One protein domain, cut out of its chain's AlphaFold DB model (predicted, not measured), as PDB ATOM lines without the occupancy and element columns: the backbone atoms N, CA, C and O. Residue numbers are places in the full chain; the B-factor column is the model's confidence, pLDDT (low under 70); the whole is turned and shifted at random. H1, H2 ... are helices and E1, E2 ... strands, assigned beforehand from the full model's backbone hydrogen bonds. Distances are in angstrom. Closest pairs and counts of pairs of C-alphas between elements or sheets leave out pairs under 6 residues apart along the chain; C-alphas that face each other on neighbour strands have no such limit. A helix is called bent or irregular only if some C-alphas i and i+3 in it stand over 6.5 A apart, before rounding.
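This is residues 28 to 99 of the 99 residues of an uncharacterized protein of Candidatus Bathyarchaeota archaeon (UniProt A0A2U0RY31). A single twisted sheet of five strands forms a wall, with the sharply bent helix H1 covering one face over E1 and E2, and the short helix H2 near the E3 edge. The order across the sheet is E3, E2, E1, E4, E5, and it is mixed: E3, E2 and E1 are parallel, while E4 is antiparallel to both E1 and E5. The printed part has 72 residues with two named helices and five named strands, in the order E1, H1, E2, H2, E3, E4, E5, and its class is mixed, helices and strands. It is compact, with a radius of gyration of the C-alphas of 11.4 A, and spans 29 by 25 by 18 A.

The sheet holds E1, residues 29 to 34, 16.4 A long from C-alpha 29 at (49.620, 10.716, -35.696); E2, residues 58 to 64, 20.3 A; E3, residues 78 to 81, 9.7 A; E4, residues 88 to 91, 10.1 A; and E5, residues 95 to 98, 9.9 A, ending at C-alpha 98 at (37.231, -0.190, -35.877). H1, residues 36 to 54, was assigned as one helix by its hydrogen bonds but is bent, with C-alphas 44 and 47 7.8 A apart. Its arms are H1a, residues 36 to 44, 14.5 A, and H1b, residues 47 to 54, 10.6 A; H1a is itself irregular, with C-alphas 37 and 40 7.6 A apart. H2, residues 69 to 74, is 8.7 A long.

E2 and E1 are parallel at 9 degrees, with N 32 and O 60 2.9 A apart, within hydrogen-bond range. E3 and E2 are parallel at 31 degrees, with N 79 and O 61 at 2.9 A. E1 and E4 are antiparallel at 178 degrees, with N 33 and O 88 at 2.8 A. E4 and E5 form a hairpin, antiparallel at 173 degrees, with N 89 and O 97 at 2.8 A. E1, H1, E2 and E2, H2, E3 are strand-helix-strand units, two parallel neighbour strands with a helix between, each with a right-handed crossover. H1a and H1b are on the same face of the sheet, in two layers, helices on one face of a sheet, and their lines are about perpendicular at 78 degrees. H1a is over E1 at a height over the sheet of 8.6 A and only just stands up from it, rising 42 degrees; its closest C-alphas to E2 are those of Ser 36 and Ala 64, 5.2 A apart. H1b is over E2 at a height of 10.0 A and runs along the strands, at 19 degrees to E2 on the local plane; their closest C-alphas are those of Arg 53 and Val 59, 6.1 A apart. H2 only grazes the sheet with residues 69 to 72; its closest C-alphas to E3 are those of Leu 72 and Ala 78, 5.5 A apart. H2 is apart from both arms. Every O i to N i+4 pair is within hydrogen-bond range in H1b and H2; in H1a 2 of 5 are, beside 3 of 6 O i to N i+3 pairs.

The two C-alphas farthest apart are those of Thr 68 and Lys 94, 31.7 A. The printed part has no cut and ends at Phe 99, the chain's last residue. No link is long; E3 to E4, with 6 residues between them, is short and the others are tight. The mean pLDDT of the printed part is 88.5, and no printed residue is under 70.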
ATOM      1  N   SER A  28      50.234  13.466 -39.042       94.75
ATOM      2  CA  SER A  28      50.802  13.756 -37.723       94.75
ATOM      3  C   SER A  28      50.827  12.559 -36.785       94.75
ATOM      4  O   SER A  28      51.871  12.300 -36.191       94.75
ATOM      5  N   GLU A  29      49.730  11.809 -36.661       96.06
ATOM      6  CA  GLU A  29      49.620  10.716 -35.696       96.06
ATOM      7  C   GLU A  29      48.843   9.527 -36.268       96.06
ATOM      8  O   GLU A  29      47.790   9.679 -36.890       96.06
ATOM      9  N   LEU A  30      49.355   8.326 -35.997       94.75
ATOM     10  CA  LEU A  30      48.721   7.055 -36.317       94.75
ATOM     11  C   LEU A  30      48.659   6.184 -35.059       94.75
ATOM     12  O   LEU A  30      49.691   5.767 -34.532       94.75
ATOM     13  N   LEU A  31      47.453   5.867 -34.591       94.62
ATOM     14  CA  LEU A  31      47.240   4.974 -33.450       94.62
ATOM     15  C   LEU A  31      46.702   3.634 -33.937       94.62
ATOM     16  O   LEU A  31      45.710   3.598 -34.658       94.62
ATOM     17  N   ILE A  32      47.323   2.534 -33.516       92.81
ATOM     18  CA  ILE A  32      46.950   1.188 -33.959       92.81
ATOM     19  C   ILE A  32      46.753   0.277 -32.751       92.81
ATOM     20  O   ILE A  32      47.649   0.126 -31.921       92.81
ATOM     21  N   ALA A  33      45.591  -0.368 -32.679       93.25
ATOM     22  CA  ALA A  33      45.271  -1.400 -31.702       93.25
ATOM     23  C   ALA A  33      45.072  -2.746 -32.409       93.25
ATOM     24  O   ALA A  33      44.180  -2.905 -33.243       93.25
ATOM     25  N   VAL A  34      45.908  -3.720 -32.054       91.25
ATOM     26  CA  VAL A  34      46.013  -5.021 -32.720       91.25
ATOM     27  C   VAL A  34      45.592  -6.126 -31.748       91.25
ATOM     28  O   VAL A  34      46.421  -6.635 -30.983       91.25
ATOM     29  N   PRO A  35      44.310  -6.525 -31.737       90.19
ATOM     30  CA  PRO A  35      43.881  -7.722 -31.036       90.19
ATOM     31  C   PRO A  35      44.550  -8.960 -31.647       90.19
ATOM     32  O   PRO A  35      45.001  -8.953 -32.793       90.19
ATOM     33  N   SER A  36      44.607 -10.053 -30.889       86.62
ATOM     34  CA  SER A  36      45.344 -11.268 -31.270       86.62
ATOM     35  C   SER A  36      44.924 -11.848 -32.628       86.62
ATOM     36  O   SER A  36      45.774 -12.357 -33.358       86.62
ATOM     37  N   PHE A  37      43.643 -11.732 -32.992       82.06
ATOM     38  CA  PHE A  37      43.120 -12.189 -34.282       82.06
ATOM     39  C   PHE A  37      43.545 -11.303 -35.465       82.06
ATOM     40  O   PHE A  37      43.571 -11.779 -36.596       82.06
ATOM     41  N   ALA A  38      43.901 -10.038 -35.222       82.38
ATOM     42  CA  ALA A  38      44.255  -9.070 -36.260       82.38
ATOM     43  C   ALA A  38      45.759  -9.045 -36.586       82.38
ATOM     44  O   ALA A  38      46.215  -8.247 -37.402       82.38
ATOM     45  N   ARG A  39      46.547  -9.929 -35.968       82.06
ATOM     46  CA  ARG A  39      47.993 -10.033 -36.191       82.06
ATOM     47  C   ARG A  39      48.395 -10.198 -37.668       82.06
ATOM     48  O   ARG A  39      49.299  -9.472 -38.078       82.06
ATOM     49  N   PRO A  40      47.742 -11.058 -38.481       79.94
ATOM     50  CA  PRO A  40      48.113 -11.208 -39.890       79.94
ATOM     51  C   PRO A  40      48.036  -9.893 -40.682       79.94
ATOM     52  O   PRO A  40      48.831  -9.675 -41.591       79.94
ATOM     53  N   PHE A  41      47.126  -8.985 -40.303       73.00
ATOM     54  CA  PHE A  41      46.982  -7.681 -40.953       73.00
ATOM     55  C   PHE A  41      48.164  -6.753 -40.681       73.00
ATOM     56  O   PHE A  41      48.589  -6.010 -41.566       73.00
ATOM     57  N   VAL A  42      48.727  -6.811 -39.473       77.31
ATOM     58  CA  VAL A  42      49.919  -6.030 -39.125       77.31
ATOM     59  C   VAL A  42      51.132  -6.553 -39.867       77.31
ATOM     60  O   VAL A  42      51.868  -5.753 -40.433       77.31
ATOM     61  N   ASP A  43      51.299  -7.876 -39.921       77.94
ATOM     62  CA  ASP A  43      52.410  -8.512 -40.632       77.94
ATOM     63  C   ASP A  43      52.405  -8.129 -42.127       77.94
ATOM     64  O   ASP A  43      53.459  -7.853 -42.702       77.94
ATOM     65  N   ALA A  44      51.221  -8.015 -42.739       76.44
ATOM     66  CA  ALA A  44      51.062  -7.541 -44.116       76.44
ATOM     67  C   ALA A  44      51.353  -6.036 -44.300       76.44
ATOM     68  O   ALA A  44      51.680  -5.609 -45.406       76.44
ATOM     69  N   SER A  45      51.257  -5.238 -43.232       77.88
ATOM     70  CA  SER A  45      51.335  -3.769 -43.279       77.88
ATOM     71  C   SER A  45      52.662  -3.197 -42.758       77.88
ATOM     72  O   SER A  45      52.850  -1.983 -42.788       77.88
ATOM     73  N   VAL A  46      53.600  -4.033 -42.289       81.06
ATOM     74  CA  VAL A  46      54.856  -3.590 -41.642       81.06
ATOM     75  C   VAL A  46      55.661  -2.618 -42.506       81.06
ATOM     76  O   VAL A  46      56.166  -1.619 -41.997       81.06
ATOM     77  N   SER A  47      55.774  -2.880 -43.810       83.50
ATOM     78  CA  SER A  47      56.510  -2.003 -44.730       83.50
ATOM     79  C   SER A  47      55.859  -0.625 -44.845       83.50
ATOM     80  O   SER A  47      56.555   0.386 -44.766       83.50
ATOM     81  N   THR A  48      54.531  -0.578 -44.966       84.56
ATOM     82  CA  THR A  48      53.753   0.665 -44.998       84.56
ATOM     83  C   THR A  48      53.885   1.434 -43.686       84.56
ATOM     84  O   THR A  48      54.127   2.635 -43.712       84.56
ATOM     85  N   LEU A  49      53.816   0.756 -42.536       85.56
ATOM     86  CA  LEU A  49      54.015   1.391 -41.227       85.56
ATOM     87  C   LEU A  49      55.418   1.991 -41.078       85.56
ATOM     88  O   LEU A  49      55.567   3.075 -40.515       85.56
ATOM     89  N   GLY A  50      56.436   1.316 -41.622       86.44
ATOM     90  CA  GLY A  50      57.793   1.850 -41.712       86.44
ATOM     91  C   GLY A  50      57.847   3.150 -42.513       86.44
ATOM     92  O   GLY A  50      58.339   4.151 -42.005       86.44
ATOM     93  N   GLN A  51      57.262   3.164 -43.716       88.69
ATOM     94  CA  GLN A  51      57.217   4.357 -44.572       88.69
ATOM     95  C   GLN A  51      56.477   5.526 -43.914       88.69
ATOM     96  O   GLN A  51      56.945   6.663 -43.973       88.69
ATOM     97  N   VAL A  52      55.348   5.254 -43.251       89.50
ATOM     98  CA  VAL A  52      54.588   6.274 -42.516       89.50
ATOM     99  C   VAL A  52      55.453   6.885 -41.415       89.50
ATOM    100  O   VAL A  52      55.553   8.107 -41.324       89.50
ATOM    101  N   ARG A  53      56.154   6.070 -40.625       89.69
ATOM    102  CA  ARG A  53      57.063   6.580 -39.590       89.69
ATOM    103  C   ARG A  53      58.210   7.403 -40.182       89.69
ATOM    104  O   ARG A  53      58.523   8.470 -39.661       89.69
ATOM    105  N   ASP A  54      58.810   6.936 -41.274       90.62
ATOM    106  CA  ASP A  54      59.927   7.621 -41.933       90.62
ATOM    107  C   ASP A  54      59.505   8.982 -42.523       90.62
ATOM    108  O   ASP A  54      60.339   9.871 -42.686       90.62
ATOM    109  N   SER A  55      58.203   9.186 -42.771       90.75
ATOM    110  CA  SER A  55      57.636  10.485 -43.164       90.75
ATOM    111  C   SER A  55      57.494  11.500 -42.015       90.75
ATOM    112  O   SER A  55      57.112  12.645 -42.252       90.75
ATOM    113  N   GLY A  56      57.823  11.111 -40.778       91.75
ATOM    114  CA  GLY A  56      57.754  11.965 -39.586       91.75
ATOM    115  C   GLY A  56      56.451  11.853 -38.788       91.75
ATOM    116  O   GLY A  56      56.252  12.623 -37.850       91.75
ATOM    117  N   VAL A  57      55.578  10.904 -39.131       94.44
ATOM    118  CA  VAL A  57      54.329  10.627 -38.405       94.44
ATOM    119  C   VAL A  57      54.622   9.878 -37.102       94.44
ATOM    120  O   VAL A  57      55.383   8.909 -37.086       94.44
ATOM    121  N   ASP A  58      53.975  10.292 -36.010       94.38
ATOM    122  CA  ASP A  58      54.035   9.605 -34.716       94.38
ATOM    123  C   ASP A  58      53.150   8.348 -34.747       94.38
ATOM    124  O   ASP A  58      51.923   8.418 -34.647       94.38
ATOM    125  N   VAL A  59      53.777   7.185 -34.935       93.50
ATOM    126  CA  VAL A  59      53.091   5.889 -35.000       93.50
ATOM    127  C   VAL A  59      53.138   5.201 -33.636       93.50
ATOM    128  O   VAL A  59      54.205   4.818 -33.156       93.50
ATOM    129  N   LYS A  60      51.970   4.970 -33.028       94.19
ATOM    130  CA  LYS A  60      51.826   4.280 -31.736       94.19
ATOM    131  C   LYS A  60      51.048   2.987 -31.906       94.19
ATOM    132  O   LYS A  60      49.877   2.998 -32.280       94.19
ATOM    133  N   ILE A  61      51.679   1.872 -31.549       92.69
ATOM    134  CA  ILE A  61      51.090   0.540 -31.707       92.69
ATOM    135  C   ILE A  61      50.870  -0.115 -30.344       92.69
ATOM    136  O   ILE A  61      51.765  -0.161 -29.493       92.69
ATOM    137  N   MET A  62      49.670  -0.656 -30.146       93.56
ATOM    138  CA  MET A  62      49.304  -1.508 -29.024       93.56
ATOM    139  C   MET A  62      48.894  -2.882 -29.536       93.56
ATOM    140  O   MET A  62      48.099  -2.986 -30.466       93.56
ATOM    141  N   VAL A  63      49.414  -3.941 -28.920       93.38
ATOM    142  CA  VAL A  63      49.166  -5.321 -29.354       93.38
ATOM    143  C   VAL A  63      48.693  -6.195 -28.197       93.38
ATOM    144  O   VAL A  63      49.164  -6.049 -27.067       93.38
ATOM    145  N   ALA A  64      47.785  -7.129 -28.483       92.31
ATOM    146  CA  ALA A  64      47.387  -8.194 -27.564       92.31
ATOM    147  C   ALA A  64      48.006  -9.545 -27.949       92.31
ATOM    148  O   ALA A  64      48.350  -9.800 -29.108       92.31
ATOM    149  N   GLY A  65      48.091 -10.449 -26.974       88.69
ATOM    150  CA  GLY A  65      48.564 -11.818 -27.179       88.69
ATOM    151  C   GLY A  65      50.085 -11.949 -27.128       88.69
ATOM    152  O   GLY A  65      50.776 -11.099 -26.576       88.69
ATOM    153  N   LYS A  66      50.624 -13.048 -27.668       87.75
ATOM    154  CA  LYS A  66      52.049 -13.397 -27.543       87.75
ATOM    155  C   LYS A  66      52.880 -12.841 -28.702       87.75
ATOM    156  O   LYS A  66      52.763 -13.309 -29.840       87.75
ATOM    157  N   TRP A  67      53.763 -11.901 -28.378       88.38
ATOM    158  CA  TRP A  67      54.743 -11.311 -29.285       88.38
ATOM    159  C   TRP A  67      56.160 -11.576 -28.782       88.38
ATOM    160  O   TRP A  67      56.408 -11.583 -27.578       88.38
ATOM    161  N   THR A  68      57.085 -11.823 -29.704       90.31
ATOM    162  CA  THR A  68      58.520 -11.848 -29.391       90.31
ATOM    163  C   THR A  68      59.093 -10.439 -29.482       90.31
ATOM    164  O   THR A  68      58.579  -9.623 -30.248       90.31
ATOM    165  N   GLN A  69      60.193 -10.165 -28.777       88.44
ATOM    166  CA  GLN A  69      60.861  -8.860 -28.849       88.44
ATOM    167  C   GLN A  69      61.206  -8.477 -30.295       88.44
ATOM    168  O   GLN A  69      60.865  -7.391 -30.740       88.44
ATOM    169  N   LYS A  70      61.742  -9.424 -31.077       88.12
ATOM    170  CA  LYS A  70      62.059  -9.218 -32.497       88.12
ATOM    171  C   LYS A  70      60.850  -8.746 -33.314       88.12
ATOM    172  O   LYS A  70      60.996  -7.886 -34.173       88.12
ATOM    173  N   GLN A  71      59.666  -9.306 -33.063       87.25
ATOM    174  CA  GLN A  71      58.444  -8.911 -33.773       87.25
ATOM    175  C   GLN A  71      57.966  -7.522 -33.353       87.25
ATOM    176  O   GLN A  71      57.501  -6.766 -34.198       87.25
ATOM    177  N   LEU A  72      58.108  -7.177 -32.070       88.88
ATOM    178  CA  LEU A  72      57.818  -5.829 -31.580       88.88
ATOM    179  C   LEU A  72      58.771  -4.804 -32.205       88.88
ATOM    180  O   LEU A  72      58.328  -3.739 -32.627       88.88
ATOM    181  N   ASP A  73      60.053  -5.140 -32.326       87.62
ATOM    182  CA  ASP A  73      61.056  -4.264 -32.937       87.62
ATOM    183  C   ASP A  73      60.784  -4.063 -34.438       87.62
ATOM    184  O   ASP A  73      60.871  -2.944 -34.941       87.62
ATOM    185  N   GLN A  74      60.379  -5.124 -35.151       85.38
ATOM    186  CA  GLN A  74      60.043  -5.064 -36.582       85.38
ATOM    187  C   GLN A  74      58.905  -4.089 -36.896       85.38
ATOM    188  O   GLN A  74      58.944  -3.433 -37.934       85.38
ATOM    189  N   ILE A  75      57.922  -3.958 -36.004       85.06
ATOM    190  CA  ILE A  75      56.792  -3.032 -36.181       85.06
ATOM    191  C   ILE A  75      57.060  -1.638 -35.600       85.06
ATOM    192  O   ILE A  75      56.168  -0.799 -35.588       85.06
ATOM    193  N   GLY A  76      58.290  -1.357 -35.153       83.69
ATOM    194  CA  GLY A  76      58.682  -0.037 -34.653       83.69
ATOM    195  C   GLY A  76      58.555   0.172 -33.153       83.69
ATOM    196  O   GLY A  76      58.536   1.318 -32.713       83.69
ATOM    197  N   GLY A  77      58.488  -0.911 -32.383       81.62
ATOM    198  CA  GLY A  77      58.220  -0.873 -30.954       81.62
ATOM    199  C   GLY A  77      56.721  -0.750 -30.692       81.62
ATOM    200  O   GLY A  77      56.074   0.213 -31.090       81.62
ATOM    201  N   ALA A  78      56.154  -1.732 -29.994       90.44
ATOM    202  CA  ALA A  78      54.746  -1.725 -29.620       90.44
ATOM    203  C   ALA A  78      54.568  -1.991 -28.128       90.44
ATOM    204  O   ALA A  78      55.352  -2.700 -27.493       90.44
ATOM    205  N   ARG A  79      53.498  -1.433 -27.559       91.94
ATOM    206  CA  ARG A  79      53.094  -1.724 -26.184       91.94
ATOM    207  C   ARG A  79      52.254  -2.991 -26.167       91.94
ATOM    208  O   ARG A  79      51.187  -3.041 -26.770       91.94
ATOM    209  N   GLN A  80      52.715  -3.992 -25.433       91.69
ATOM    210  CA  GLN A  80      51.975  -5.233 -25.251       91.69
ATOM    211  C   GLN A  80      50.976  -5.111 -24.089       91.69
ATOM    212  O   GLN A  80      51.246  -4.479 -23.058       91.69
ATOM    213  N   ARG A  81      49.801  -5.711 -24.273       91.31
ATOM    214  CA  ARG A  81      48.753  -5.885 -23.262       91.31
ATOM    215  C   ARG A  81      48.287  -7.336 -23.250       91.31
ATOM    216  O   ARG A  81      48.366  -8.025 -24.265       91.31
ATOM    217  N   ASP A  82      47.758  -7.773 -22.112       87.50
ATOM    218  CA  ASP A  82      47.223  -9.131 -21.975       87.50
ATOM    219  C   ASP A  82      45.999  -9.342 -22.871       87.50
ATOM    220  O   ASP A  82      45.863 -10.386 -23.507       87.50
ATOM    221  N   ASN A  83      45.135  -8.325 -22.966       86.00
ATOM    222  CA  ASN A  83      43.943  -8.367 -23.801       86.00
ATOM    223  C   ASN A  83      43.583  -6.990 -24.384       86.00
ATOM    224  O   ASN A  83      43.908  -5.951 -23.805       86.00
ATOM    225  N   LEU A  84      42.864  -7.007 -25.508       89.88
ATOM    226  CA  LEU A  84      42.212  -5.853 -26.124       89.88
ATOM    227  C   LEU A  84      40.761  -6.236 -26.435       89.88
ATOM    228  O   LEU A  84      40.514  -7.273 -27.044       89.88
ATOM    229  N   PHE A  85      39.807  -5.409 -26.008       80.56
ATOM    230  CA  PHE A  85      38.372  -5.655 -26.224       80.56
ATOM    231  C   PHE A  85      37.919  -5.380 -27.665       80.56
ATOM    232  O   PHE A  85      36.834  -5.796 -28.053       80.56
ATOM    233  N   GLY A  86      38.754  -4.698 -28.446       84.38
ATOM    234  CA  GLY A  86      38.537  -4.396 -29.854       84.38
ATOM    235  C   GLY A  86      39.844  -3.966 -30.505       84.38
ATOM    236  O   GLY A  86      40.860  -3.778 -29.823       84.38
ATOM    237  N   GLY A  87      39.822  -3.837 -31.824       89.31
ATOM    238  CA  GLY A  87      40.941  -3.335 -32.597       89.31
ATOM    239  C   GLY A  87      40.561  -2.119 -33.413       89.31
ATOM    240  O   GLY A  87      39.392  -1.748 -33.541       89.31
ATOM    241  N   GLY A  88      41.576  -1.461 -33.944       91.94
ATOM    242  CA  GLY A  88      41.325  -0.344 -34.824       91.94
ATOM    243  C   GLY A  88      42.563   0.423 -35.213       91.94
ATOM    244  O   GLY A  88      43.660   0.205 -34.695       91.94
ATOM    245  N   VAL A  89      42.337   1.357 -36.122       92.88
ATOM    246  CA  VAL A  89      43.303   2.357 -36.555       92.88
ATOM    247  C   VAL A  89      42.648   3.724 -36.440       92.88
ATOM    248  O   VAL A  89      41.518   3.899 -36.890       92.88
ATOM    249  N   ILE A  90      43.347   4.681 -35.834       94.81
ATOM    250  CA  ILE A  90      42.929   6.082 -35.746       94.81
ATOM    251  C   ILE A  90      43.988   6.932 -36.440       94.81
ATOM    252  O   ILE A  90      45.176   6.798 -36.144       94.81
ATOM    253  N   VAL A  91      43.547   7.810 -37.337       94.75
ATOM    254  CA  VAL A  91      44.406   8.718 -38.106       94.75
ATOM    255  C   VAL A  91      44.139  10.156 -37.685       94.75
ATOM    256  O   VAL A  91      43.001  10.628 -37.750       94.75
ATOM    257  N   ASP A  92      45.193  10.843 -37.234       94.94
ATOM    258  CA  ASP A  92      45.213  12.265 -36.859       94.94
ATOM    259  C   ASP A  92      44.095  12.696 -35.883       94.94
ATOM    260  O   ASP A  92      43.693  13.861 -35.859       94.94
ATOM    261  N   GLY A  93      43.532  11.754 -35.115       92.69
ATOM    262  CA  GLY A  93      42.373  11.979 -34.243       92.69
ATOM    263  C   GLY A  93      41.066  12.336 -34.970       92.69
ATOM    264  O   GLY A  93      40.117  12.766 -34.317       92.69
ATOM    265  N   LYS A  94      41.006  12.187 -36.301       91.38
ATOM    266  CA  LYS A  94      39.876  12.614 -37.148       91.38
ATOM    267  C   LYS A  94      39.035  11.460 -37.662       91.38
ATOM    268  O   LYS A  94      37.823  11.594 -37.785       91.38
ATOM    269  N   GLU A  95      39.678  10.345 -37.976       93.75
ATOM    270  CA  GLU A  95      39.023   9.188 -38.572       93.75
ATOM    271  C   GLU A  95      39.459   7.912 -37.861       93.75
ATOM    272  O   GLU A  95      40.627   7.759 -37.497       93.75
ATOM    273  N   ALA A  96      38.507   7.001 -37.656       94.00
ATOM    274  CA  ALA A  96      38.739   5.721 -37.011       94.00
ATOM    275  C   ALA A  96      38.141   4.581 -37.840       94.00
ATOM    276  O   ALA A  96      36.971   4.618 -38.224       94.00
ATOM    277  N   LEU A  97      38.938   3.538 -38.048       92.75
ATOM    278  CA  LEU A  97      38.501   2.246 -38.555       92.75
ATOM    279  C   LEU A  97      38.534   1.262 -37.391       92.75
ATOM    280  O   LEU A  97      39.600   1.022 -36.832       92.75
ATOM    281  N   LEU A  98      37.380   0.714 -37.021       91.44
ATOM    282  CA  LEU A  98      37.231  -0.190 -35.877       91.44
ATOM    283  C   LEU A  98      36.858  -1.593 -36.364       91.44
ATOM    284  O   LEU A  98      36.054  -1.724 -37.290       91.44
ATOM    285  N   PHE A  99      37.436  -2.618 -35.740       81.38
ATOM    286  CA  PHE A  99      37.222  -4.030 -36.070       81.38
ATOM    287  C   PHE A  99      37.163  -4.923 -34.829       81.38
ATOM    288  O   PHE A  99      37.813  -4.602 -33.803       81.38
TER     289      PHE A  99